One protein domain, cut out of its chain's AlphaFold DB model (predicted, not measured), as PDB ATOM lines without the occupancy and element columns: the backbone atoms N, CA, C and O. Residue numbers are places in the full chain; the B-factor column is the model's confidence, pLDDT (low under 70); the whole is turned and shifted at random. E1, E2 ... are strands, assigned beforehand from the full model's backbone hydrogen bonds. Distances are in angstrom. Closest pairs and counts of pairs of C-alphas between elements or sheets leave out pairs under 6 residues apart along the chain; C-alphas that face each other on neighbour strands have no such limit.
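AT A GLANCE: This is residues 3 to 69 of the 177 residues of the protein "RHS repeat protein" of [Propionibacterium] namnetense SK182B-JCVI (UniProt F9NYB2). One strongly twisted sheet of six strands zigzags from E1 to E6, and the loop of residues 8 to 21 folds over one of its faces. The printed part has 67 residues, with no named helix and six named strands that hold 34 of them; the class is all strand, and the strands make a meander, each the antiparallel neighbour of the one before, in the order E1 E2 E3 E4 E5 E6. It is compact, with a radius of gyration of the C-alphas of 11.0 A, and spans 34 by 26 by 17 A.

HOW THE PARTS SIT: Edge strand E1, residues 3 to 7, forms a hairpin with E2, residues 22 to 27; N 4 and O 25 are 2.9 A apart, within hydrogen-bond range. E2 and E3, residues 33 to 37, are a hairpin, with N 26 and O 34 at 2.8 A. E3 and E4, residues 42 to 46, are a hairpin, with N 35 and O 44 at 2.9 A. E4 and E5, residues 53 to 58, are a hairpin, with N 45 and O 53 at 2.8 A. E5 and edge strand E6, residues 61 to 67, are a hairpin, with N 56 and O 64 at 2.9 A.

IN THESE COORDINATES: E1 begins at C-alpha 3 (-55.246, -21.364, 32.149); E6, 18.1 A long, ends at C-alpha 67 (-33.934, -12.572, 34.150).

THE WHOLE: The printed part has no cut. The link E1 to E2 is long; residues 12 to 20 have pLDDT under 70.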
ATOM      1  N   ILE A   3     -55.515 -21.742  30.761       95.81
ATOM      2  CA  ILE A   3     -55.246 -21.364  32.149       95.81
ATOM      3  C   ILE A   3     -55.235 -22.612  33.032       95.81
ATOM      4  O   ILE A   3     -56.056 -23.513  32.860       95.81
ATOM      5  N   SER A   4     -54.307 -22.667  33.978       94.88
ATOM      6  CA  SER A   4     -54.238 -23.705  35.001       94.88
ATOM      7  C   SER A   4     -53.859 -23.111  36.356       94.88
ATOM      8  O   SER A   4     -53.416 -21.966  36.456       94.88
ATOM      9  N   ARG A   5     -54.060 -23.897  37.415       93.25
ATOM     10  CA  ARG A   5     -53.629 -23.566  38.773       93.25
ATOM     11  C   ARG A   5     -52.412 -24.414  39.130       93.25
ATOM     12  O   ARG A   5     -52.365 -25.583  38.753       93.25
ATOM     13  N   GLY A   6     -51.455 -23.835  39.840       88.69
ATOM     14  CA  GLY A   6     -50.273 -24.535  40.345       88.69
ATOM     15  C   GLY A   6     -49.827 -23.978  41.692       88.69
ATOM     16  O   GLY A   6     -50.480 -23.083  42.232       88.69
ATOM     17  N   ASP A   7     -48.721 -24.498  42.212       85.94
ATOM     18  CA  ASP A   7     -48.014 -23.923  43.357       85.94
ATOM     19  C   ASP A   7     -46.765 -23.183  42.866       85.94
ATOM     20  O   ASP A   7     -46.081 -23.647  41.950       85.94
ATOM     21  N   ALA A   8     -46.479 -22.018  43.445       77.56
ATOM     22  CA  ALA A   8     -45.297 -21.236  43.097       77.56
ATOM     23  C   ALA A   8     -43.985 -22.001  43.350       77.56
ATOM     24  O   ALA A   8     -43.030 -21.821  42.592       77.56
ATOM     25  N   ALA A   9     -43.944 -22.874  44.365       77.06
ATOM     26  CA  ALA A   9     -42.751 -23.645  44.726       77.06
ATOM     27  C   ALA A   9     -42.309 -24.629  43.627       77.06
ATOM     28  O   ALA A   9     -41.120 -24.929  43.504       77.06
ATOM     29  N   ASP A  10     -43.248 -25.080  42.794       79.12
ATOM     30  CA  ASP A  10     -43.011 -26.083  41.753       79.12
ATOM     31  C   ASP A  10     -42.620 -25.461  40.397       79.12
ATOM     32  O   ASP A  10     -42.366 -26.175  39.423       79.12
ATOM     33  N   LEU A  11     -42.576 -24.126  40.297       73.94
ATOM     34  CA  LEU A  11     -42.339 -23.415  39.041       73.94
ATOM     35  C   LEU A  11     -40.880 -22.968  38.887       73.94
ATOM     36  O   LEU A  11     -40.379 -22.073  39.572       73.94
ATOM     37  N   THR A  12     -40.205 -23.537  37.888       68.00
ATOM     38  CA  THR A  12     -38.905 -23.053  37.405       68.00
ATOM     39  C   THR A  12     -39.025 -21.612  36.910       68.00
ATOM     40  O   THR A  12     -39.962 -21.283  36.184       68.00
ATOM     41  N   GLY A  13     -38.085 -20.749  37.300       63.72
ATOM     42  CA  GLY A  13     -38.157 -19.315  37.001       63.72
ATOM     43  C   GLY A  13     -39.108 -18.533  37.912       63.72
ATOM     44  O   GLY A  13     -39.327 -17.360  37.673       63.72
ATOM     45  N   VAL A  14     -39.671 -19.150  38.956       63.94
ATOM     46  CA  VAL A  14     -40.387 -18.466  40.055       63.94
ATOM     47  C   VAL A  14     -39.659 -18.678  41.392       63.94
ATOM     48  O   VAL A  14     -40.010 -18.069  42.390       63.94
ATOM     49  N   GLN A  15     -38.574 -19.460  41.407       60.22
ATOM     50  CA  GLN A  15     -37.858 -19.896  42.615       60.22
ATOM     51  C   GLN A  15     -37.234 -18.765  43.468       60.22
ATOM     52  O   GLN A  15     -36.873 -19.019  44.612       60.22
ATOM     53  N   GLY A  16     -37.128 -17.532  42.950       55.62
ATOM     54  CA  GLY A  16     -36.774 -16.335  43.738       55.62
ATOM     55  C   GLY A  16     -37.970 -15.445  44.094       55.62
ATOM     56  O   GLY A  16     -37.925 -14.671  45.045       55.62
ATOM     57  N   ALA A  17     -39.087 -15.572  43.374       59.59
ATOM     58  CA  ALA A  17     -40.271 -14.780  43.654       59.59
ATOM     59  C   ALA A  17     -40.808 -15.122  45.048       59.59
ATOM     60  O   ALA A  17     -41.113 -16.273  45.350       59.59
ATOM     61  N   THR A  18     -40.960 -14.112  45.904       64.19
ATOM     62  CA  THR A  18     -41.571 -14.246  47.236       64.19
ATOM     63  C   THR A  18     -43.089 -14.430  47.115       64.19
ATOM     64  O   THR A  18     -43.885 -13.593  47.535       64.19
ATOM     65  N   VAL A  19     -43.504 -15.507  46.463       67.44
ATOM     66  CA  VAL A  19     -44.899 -15.892  46.288       67.44
ATOM     67  C   VAL A  19     -45.037 -17.275  46.893       67.44
ATOM     68  O   VAL A  19     -44.415 -18.223  46.429       67.44
ATOM     69  N   ALA A  20     -45.816 -17.368  47.968       69.06
ATOM     70  CA  ALA A  20     -46.122 -18.626  48.630       69.06
ATOM     71  C   ALA A  20     -47.560 -19.036  48.307       69.06
ATOM     72  O   ALA A  20     -48.475 -18.211  48.368       69.06
ATOM     73  N   GLY A  21     -47.757 -20.317  48.005       80.56
ATOM     74  CA  GLY A  21     -49.072 -20.897  47.777       80.56
ATOM     75  C   GLY A  21     -49.562 -20.789  46.327       80.56
ATOM     76  O   GLY A  21     -48.762 -20.739  45.387       80.56
ATOM     77  N   PRO A  22     -50.890 -20.823  46.118       88.94
ATOM     78  CA  PRO A  22     -51.462 -21.083  44.809       88.94
ATOM     79  C   PRO A  22     -51.281 -19.915  43.839       88.94
ATOM     80  O   PRO A  22     -51.537 -18.758  44.171       88.94
ATOM     81  N   VAL A  23     -50.960 -20.255  42.595       91.81
ATOM     82  CA  VAL A  23     -50.795 -19.317  41.481       91.81
ATOM     83  C   VAL A  23     -51.662 -19.703  40.289       91.81
ATOM     84  O   VAL A  23     -52.020 -20.871  40.099       91.81
ATOM     85  N   TRP A  24     -51.979 -18.709  39.466       94.62
ATOM     86  CA  TRP A  24     -52.566 -18.894  38.145       94.62
ATOM     87  C   TRP A  24     -51.473 -18.902  37.087       94.62
ATOM     88  O   TRP A  24     -50.592 -18.045  37.091       94.62
ATOM     89  N   ILE A  25     -51.551 -19.854  36.165       93.31
ATOM     90  CA  ILE A  25     -50.607 -20.015  35.063       93.31
ATOM     91  C   ILE A  25     -51.396 -19.896  33.766       93.31
ATOM     92  O   ILE A  25     -52.297 -20.693  33.512       93.31
ATOM     93  N   VAL A  26     -51.061 -18.910  32.942       94.44
ATOM     94  CA  VAL A  26     -51.590 -18.764  31.583       94.44
ATOM     95  C   VAL A  26     -50.502 -19.199  30.622       94.44
ATOM     96  O   VAL A  26     -49.407 -18.646  30.656       94.44
ATOM     97  N   ALA A  27     -50.784 -20.186  29.781       93.25
ATOM     98  CA  ALA A  27     -49.796 -20.748  28.871       93.25
ATOM     99  C   ALA A  27     -50.347 -20.933  27.455       93.25
ATOM    100  O   ALA A  27     -51.561 -20.989  27.227       93.25
ATOM    101  N   ASP A  28     -49.447 -21.023  26.485       92.75
ATOM    102  CA  ASP A  28     -49.763 -21.360  25.103       92.75
ATOM    103  C   ASP A  28     -48.920 -22.536  24.588       92.75
ATOM    104  O   ASP A  28     -48.067 -23.093  25.277       92.75
ATOM    105  N   ASN A  29     -49.209 -22.953  23.357       90.44
ATOM    106  CA  ASN A  29     -48.530 -24.070  22.712       90.44
ATOM    107  C   ASN A  29     -47.152 -23.698  22.144       90.44
ATOM    108  O   ASN A  29     -46.474 -24.589  21.638       90.44
ATOM    109  N   THR A  30     -46.738 -22.427  22.207       88.50
ATOM    110  CA  THR A  30     -45.399 -21.991  21.783       88.50
ATOM    111  C   THR A  30     -44.400 -22.026  22.937       88.50
ATOM    112  O   THR A  30     -43.204 -21.877  22.710       88.50
ATOM    113  N   GLY A  31     -44.874 -22.288  24.158       84.44
ATOM    114  CA  GLY A  31     -44.050 -22.359  25.359       84.44
ATOM    115  C   GLY A  31     -44.100 -21.089  26.202       84.44
ATOM    116  O   GLY A  31     -43.458 -21.057  27.252       84.44
ATOM    117  N   SER A  32     -44.890 -20.087  25.802       90.75
ATOM    118  CA  SER A  32     -45.079 -18.878  26.595       90.75
ATOM    119  C   SER A  32     -45.842 -19.205  27.870       90.75
ATOM    120  O   SER A  32     -46.800 -19.988  27.860       90.75
ATOM    121  N   ARG A  33     -45.444 -18.584  28.982       91.25
ATOM    122  CA  ARG A  33     -46.128 -18.710  30.272       91.25
ATOM    123  C   ARG A  33     -46.149 -17.377  30.998       91.25
ATOM    124  O   ARG A  33     -45.133 -16.695  31.074       91.25
ATOM    125  N   LEU A  34     -47.292 -17.049  31.582       92.44
ATOM    126  CA  LEU A  34     -47.469 -15.965  32.539       92.44
ATOM    127  C   LEU A  34     -47.937 -16.565  33.860       92.44
ATOM    128  O   LEU A  34     -48.866 -17.373  33.874       92.44
ATOM    129  N   VAL A  35     -47.313 -16.162  34.959       92.00
ATOM    130  CA  VAL A  35     -47.665 -16.611  36.306       92.00
ATOM    131  C   VAL A  35     -48.199 -15.425  37.093       92.00
ATOM    132  O   VAL A  35     -47.612 -14.344  37.060       92.00
ATOM    133  N   PHE A  36     -49.300 -15.625  37.811       91.75
ATOM    134  CA  PHE A  36     -49.941 -14.619  38.652       91.75
ATOM    135  C   PHE A  36     -50.232 -15.186  40.042       91.75
ATOM    136  O   PHE A  36     -50.502 -16.378  40.181       91.75
ATOM    137  N   THR A  37     -50.239 -14.337  41.069       88.38
ATOM    138  CA  THR A  37     -50.759 -14.712  42.391       88.38
ATOM    139  C   THR A  37     -52.254 -15.037  42.307       88.38
ATOM    140  O   THR A  37     -52.918 -14.715  41.315       88.38
ATOM    141  N   ALA A  38     -52.815 -15.650  43.350       88.00
ATOM    142  CA  ALA A  38     -54.251 -15.921  43.420       88.00
ATOM    143  C   ALA A  38     -55.110 -14.642  43.308       88.00
ATOM    144  O   ALA A  38     -56.230 -14.698  42.801       88.00
ATOM    145  N   GLU A  39     -54.560 -13.495  43.712       88.38
ATOM    146  CA  GLU A  39     -55.160 -12.156  43.649       88.38
ATOM    147  C   GLU A  39     -54.941 -11.463  42.290       88.38
ATOM    148  O   GLU A  39     -55.396 -10.338  42.088       88.38
ATOM    149  N   GLY A  40     -54.244 -12.111  41.352       88.25
ATOM    150  CA  GLY A  40     -54.020 -11.606  39.996       88.25
ATOM    151  C   GLY A  40     -52.784 -10.720  39.825       88.25
ATOM    152  O   GLY A  40     -52.617 -10.114  38.767       88.25
ATOM    153  N   ALA A  41     -51.885 -10.636  40.812       88.50
ATOM    154  CA  ALA A  41     -50.638  -9.890  40.651       88.50
ATOM    155  C   ALA A  41     -49.636 -10.687  39.798       88.50
ATOM    156  O   ALA A  41     -49.357 -11.843  40.096       88.50
ATOM    157  N   TRP A  42     -49.061 -10.081  38.755       91.06
ATOM    158  CA  TRP A  42     -48.080 -10.743  37.877       91.06
ATOM    159  C   TRP A  42     -46.814 -11.155  38.636       91.06
ATOM    160  O   TRP A  42     -46.313 -10.357  39.412       91.06
ATOM    161  N   VAL A  43     -46.280 -12.356  38.424       89.94
ATOM    162  CA  VAL A  43     -45.130 -12.927  39.158       89.94
ATOM    163  C   VAL A  43     -43.961 -13.228  38.229       89.94
ATOM    164  O   VAL A  43     -42.819 -12.902  38.549       89.94
ATOM    165  N   SER A  44     -44.240 -13.853  37.090       90.69
ATOM    166  CA  SER A  44     -43.226 -14.160  36.090       90.69
ATOM    167  C   SER A  44     -43.826 -14.255  34.696       90.69
ATOM    168  O   SER A  44     -45.031 -14.462  34.512       90.69
ATOM    169  N   SER A  45     -42.976 -14.073  33.698       91.00
ATOM    170  CA  SER A  45     -43.291 -14.291  32.295       91.00
ATOM    171  C   SER A  45     -42.128 -14.979  31.609       91.00
ATOM    172  O   SER A  45     -40.977 -14.667  31.883       91.00
ATOM    173  N   THR A  46     -42.424 -15.850  30.664       89.31
ATOM    174  CA  THR A  46     -41.453 -16.407  29.724       89.31
ATOM    175  C   THR A  46     -42.123 -16.495  28.359       89.31
ATOM    176  O   THR A  46     -43.310 -16.822  28.282       89.31
ATOM    177  N   SER A  47     -41.393 -16.177  27.291       85.06
ATOM    178  CA  SER A  47     -41.830 -16.396  25.903       85.06
ATOM    179  C   SER A  47     -41.365 -17.753  25.344       85.06
ATOM    180  O   SER A  47     -41.706 -18.124  24.223       85.06
ATOM    181  N   GLY A  48     -40.592 -18.506  26.131       78.56
ATOM    182  CA  GLY A  48     -39.899 -19.725  25.737       78.56
ATOM    183  C   GLY A  48     -38.651 -19.955  26.597       78.56
ATOM    184  O   GLY A  48     -38.283 -19.126  27.431       78.56
ATOM    185  N   ALA A  49     -37.987 -21.096  26.405       74.94
ATOM    186  CA  ALA A  49     -36.774 -21.420  27.157       74.94
ATOM    187  C   ALA A  49     -35.702 -20.327  26.984       74.94
ATOM    188  O   ALA A  49     -35.326 -20.007  25.856       74.94
ATOM    189  N   GLY A  50     -35.195 -19.784  28.094       73.69
ATOM    190  CA  GLY A  50     -34.129 -18.786  28.089       73.69
ATOM    191  C   GLY A  50     -34.577 -17.323  28.047       73.69
ATOM    192  O   GLY A  50     -33.700 -16.474  27.984       73.69
ATOM    193  N   ASP A  51     -35.873 -17.004  28.079       83.44
ATOM    194  CA  ASP A  51     -36.386 -15.616  28.095       83.44
ATOM    195  C   ASP A  51     -37.269 -15.327  29.326       83.44
ATOM    196  O   ASP A  51     -38.166 -14.484  29.317       83.44
ATOM    197  N   GLY A  52     -37.072 -16.085  30.406       87.75
ATOM    198  CA  GLY A  52     -37.809 -15.902  31.649       87.75
ATOM    199  C   GLY A  52     -37.449 -14.605  32.374       87.75
ATOM    200  O   GLY A  52     -36.276 -14.275  32.550       87.75
ATOM    201  N   ILE A  53     -38.468 -13.907  32.869       90.62
ATOM    202  CA  ILE A  53     -38.360 -12.806  33.827       90.62
ATOM    203  C   ILE A  53     -39.269 -13.114  35.010       90.62
ATOM    204  O   ILE A  53     -40.420 -13.511  34.825       90.62
ATOM    205  N   TRP A  54     -38.781 -12.888  36.224       90.56
ATOM    206  CA  TRP A  54     -39.586 -12.982  37.439       90.56
ATOM    207  C   TRP A  54     -39.265 -11.872  38.415       90.56
ATOM    208  O   TRP A  54     -38.249 -11.184  38.294       90.56
ATOM    209  N   ILE A  55     -40.155 -11.687  39.380       90.50
ATOM    210  CA  ILE A  55     -40.031 -10.621  40.364       90.50
ATOM    211  C   ILE A  55     -40.195 -11.117  41.789       90.50
ATOM    212  O   ILE A  55     -41.012 -11.986  42.085       90.50
ATOM    213  N   GLU A  56     -39.454 -10.490  42.691       88.38
ATOM    214  CA  GLU A  56     -39.588 -10.669  44.130       88.38
ATOM    215  C   GLU A  56     -40.437  -9.544  44.709       88.38
ATOM    216  O   GLU A  56     -40.329  -8.385  44.292       88.38
ATOM    217  N   ARG A  57     -41.287  -9.873  45.686       87.38
ATOM    218  CA  ARG A  57     -42.137  -8.893  46.360       87.38
ATOM    219  C   ARG A  57     -41.966  -8.931  47.864       87.38
ATOM    220  O   ARG A  57     -41.817  -9.986  48.461       87.38
ATOM    221  N   ARG A  58     -42.098  -7.772  48.494       85.50
ATOM    222  CA  ARG A  58     -42.240  -7.654  49.944       85.50
ATOM    223  C   ARG A  58     -43.346  -6.659  50.237       85.50
ATOM    224  O   ARG A  58     -43.351  -5.574  49.664       85.50
ATOM    225  N   ASP A  59     -44.307  -7.065  51.061       84.50
ATOM    226  CA  ASP A  59     -45.464  -6.244  51.439       84.50
ATOM    227  C   ASP A  59     -46.207  -5.649  50.222       84.50
ATOM    228  O   ASP A  59     -46.615  -4.491  50.204       84.50
ATOM    229  N   GLY A  60     -46.329  -6.444  49.152       82.19
ATOM    230  CA  GLY A  60     -46.980  -6.056  47.895       82.19
ATOM    231  C   GLY A  60     -46.125  -5.215  46.936       82.19
ATOM    232  O   GLY A  60     -46.493  -5.074  45.769       82.19
ATOM    233  N   MET A  61     -44.967  -4.707  47.368       88.25
ATOM    234  CA  MET A  61     -44.041  -3.950  46.516       88.25
ATOM    235  C   MET A  61     -43.044  -4.875  45.824       88.25
ATOM    236  O   MET A  61     -42.524  -5.797  46.444       88.25
ATOM    237  N   VAL A  62     -42.750  -4.614  44.550       91.56
ATOM    238  CA  VAL A  62     -41.688  -5.312  43.810       91.56
ATOM    239  C   VAL A  62     -40.337  -4.821  44.306       91.56
ATOM    240  O   VAL A  62     -40.065  -3.633  44.203       91.56
ATOM    241  N   ILE A  63     -39.503  -5.713  44.835       93.50
ATOM    242  CA  ILE A  63     -38.187  -5.363  45.396       93.50
ATOM    243  C   ILE A  63     -37.021  -5.835  44.533       93.50
ATOM    244  O   ILE A  63     -35.922  -5.312  44.671       93.50
ATOM    245  N   SER A  64     -37.257  -6.781  43.627       93.31
ATOM    246  CA  SER A  64     -36.265  -7.215  42.654       93.31
ATOM    247  C   SER A  64     -36.948  -7.766  41.409       93.31
ATOM    248  O   SER A  64     -38.051  -8.314  41.477       93.31
ATOM    249  N   MET A  65     -36.289  -7.608  40.269       93.12
ATOM    250  CA  MET A  65     -36.623  -8.256  39.011       93.12
ATOM    251  C   MET A  65     -35.406  -9.014  38.515       93.12
ATOM    252  O   MET A  65     -34.313  -8.463  38.487       93.12
ATOM    253  N   HIS A  66     -35.603 -10.245  38.074       91.38
ATOM    254  CA  HIS A  66     -34.550 -11.127  37.599       91.38
ATOM    255  C   HIS A  66     -34.875 -11.610  36.196       91.38
ATOM    256  O   HIS A  66     -36.042 -11.807  35.861       91.38
ATOM    257  N   SER A  67     -33.839 -11.839  35.401       90.00
ATOM    258  CA  SER A  67     -33.934 -12.572  34.150       90.00
ATOM    259  C   SER A  67     -33.251 -13.931  34.254       90.00
ATOM    260  O   SER A  67     -32.341 -14.143  35.059       90.00
ATOM    261  N   GLU A  68     -33.639 -14.842  33.369       87.00
ATOM    262  CA  GLU A  68     -33.084 -16.195  33.263       87.00
ATOM    263  C   GLU A  68     -31.588 -16.200  32.899       87.00
ATOM    264  O   GLU A  68     -30.870 -17.148  33.200       87.00
ATOM    265  N   TRP A  69     -31.076 -15.096  32.345       86.69
ATOM    266  CA  TRP A  69     -29.645 -14.886  32.082       86.69
ATOM    267  C   TRP A  69     -28.856 -14.358  33.287       86.69
ATOM    268  O   TRP A  69     -27.722 -13.904  33.129       86.69
TER     269      TRP A  69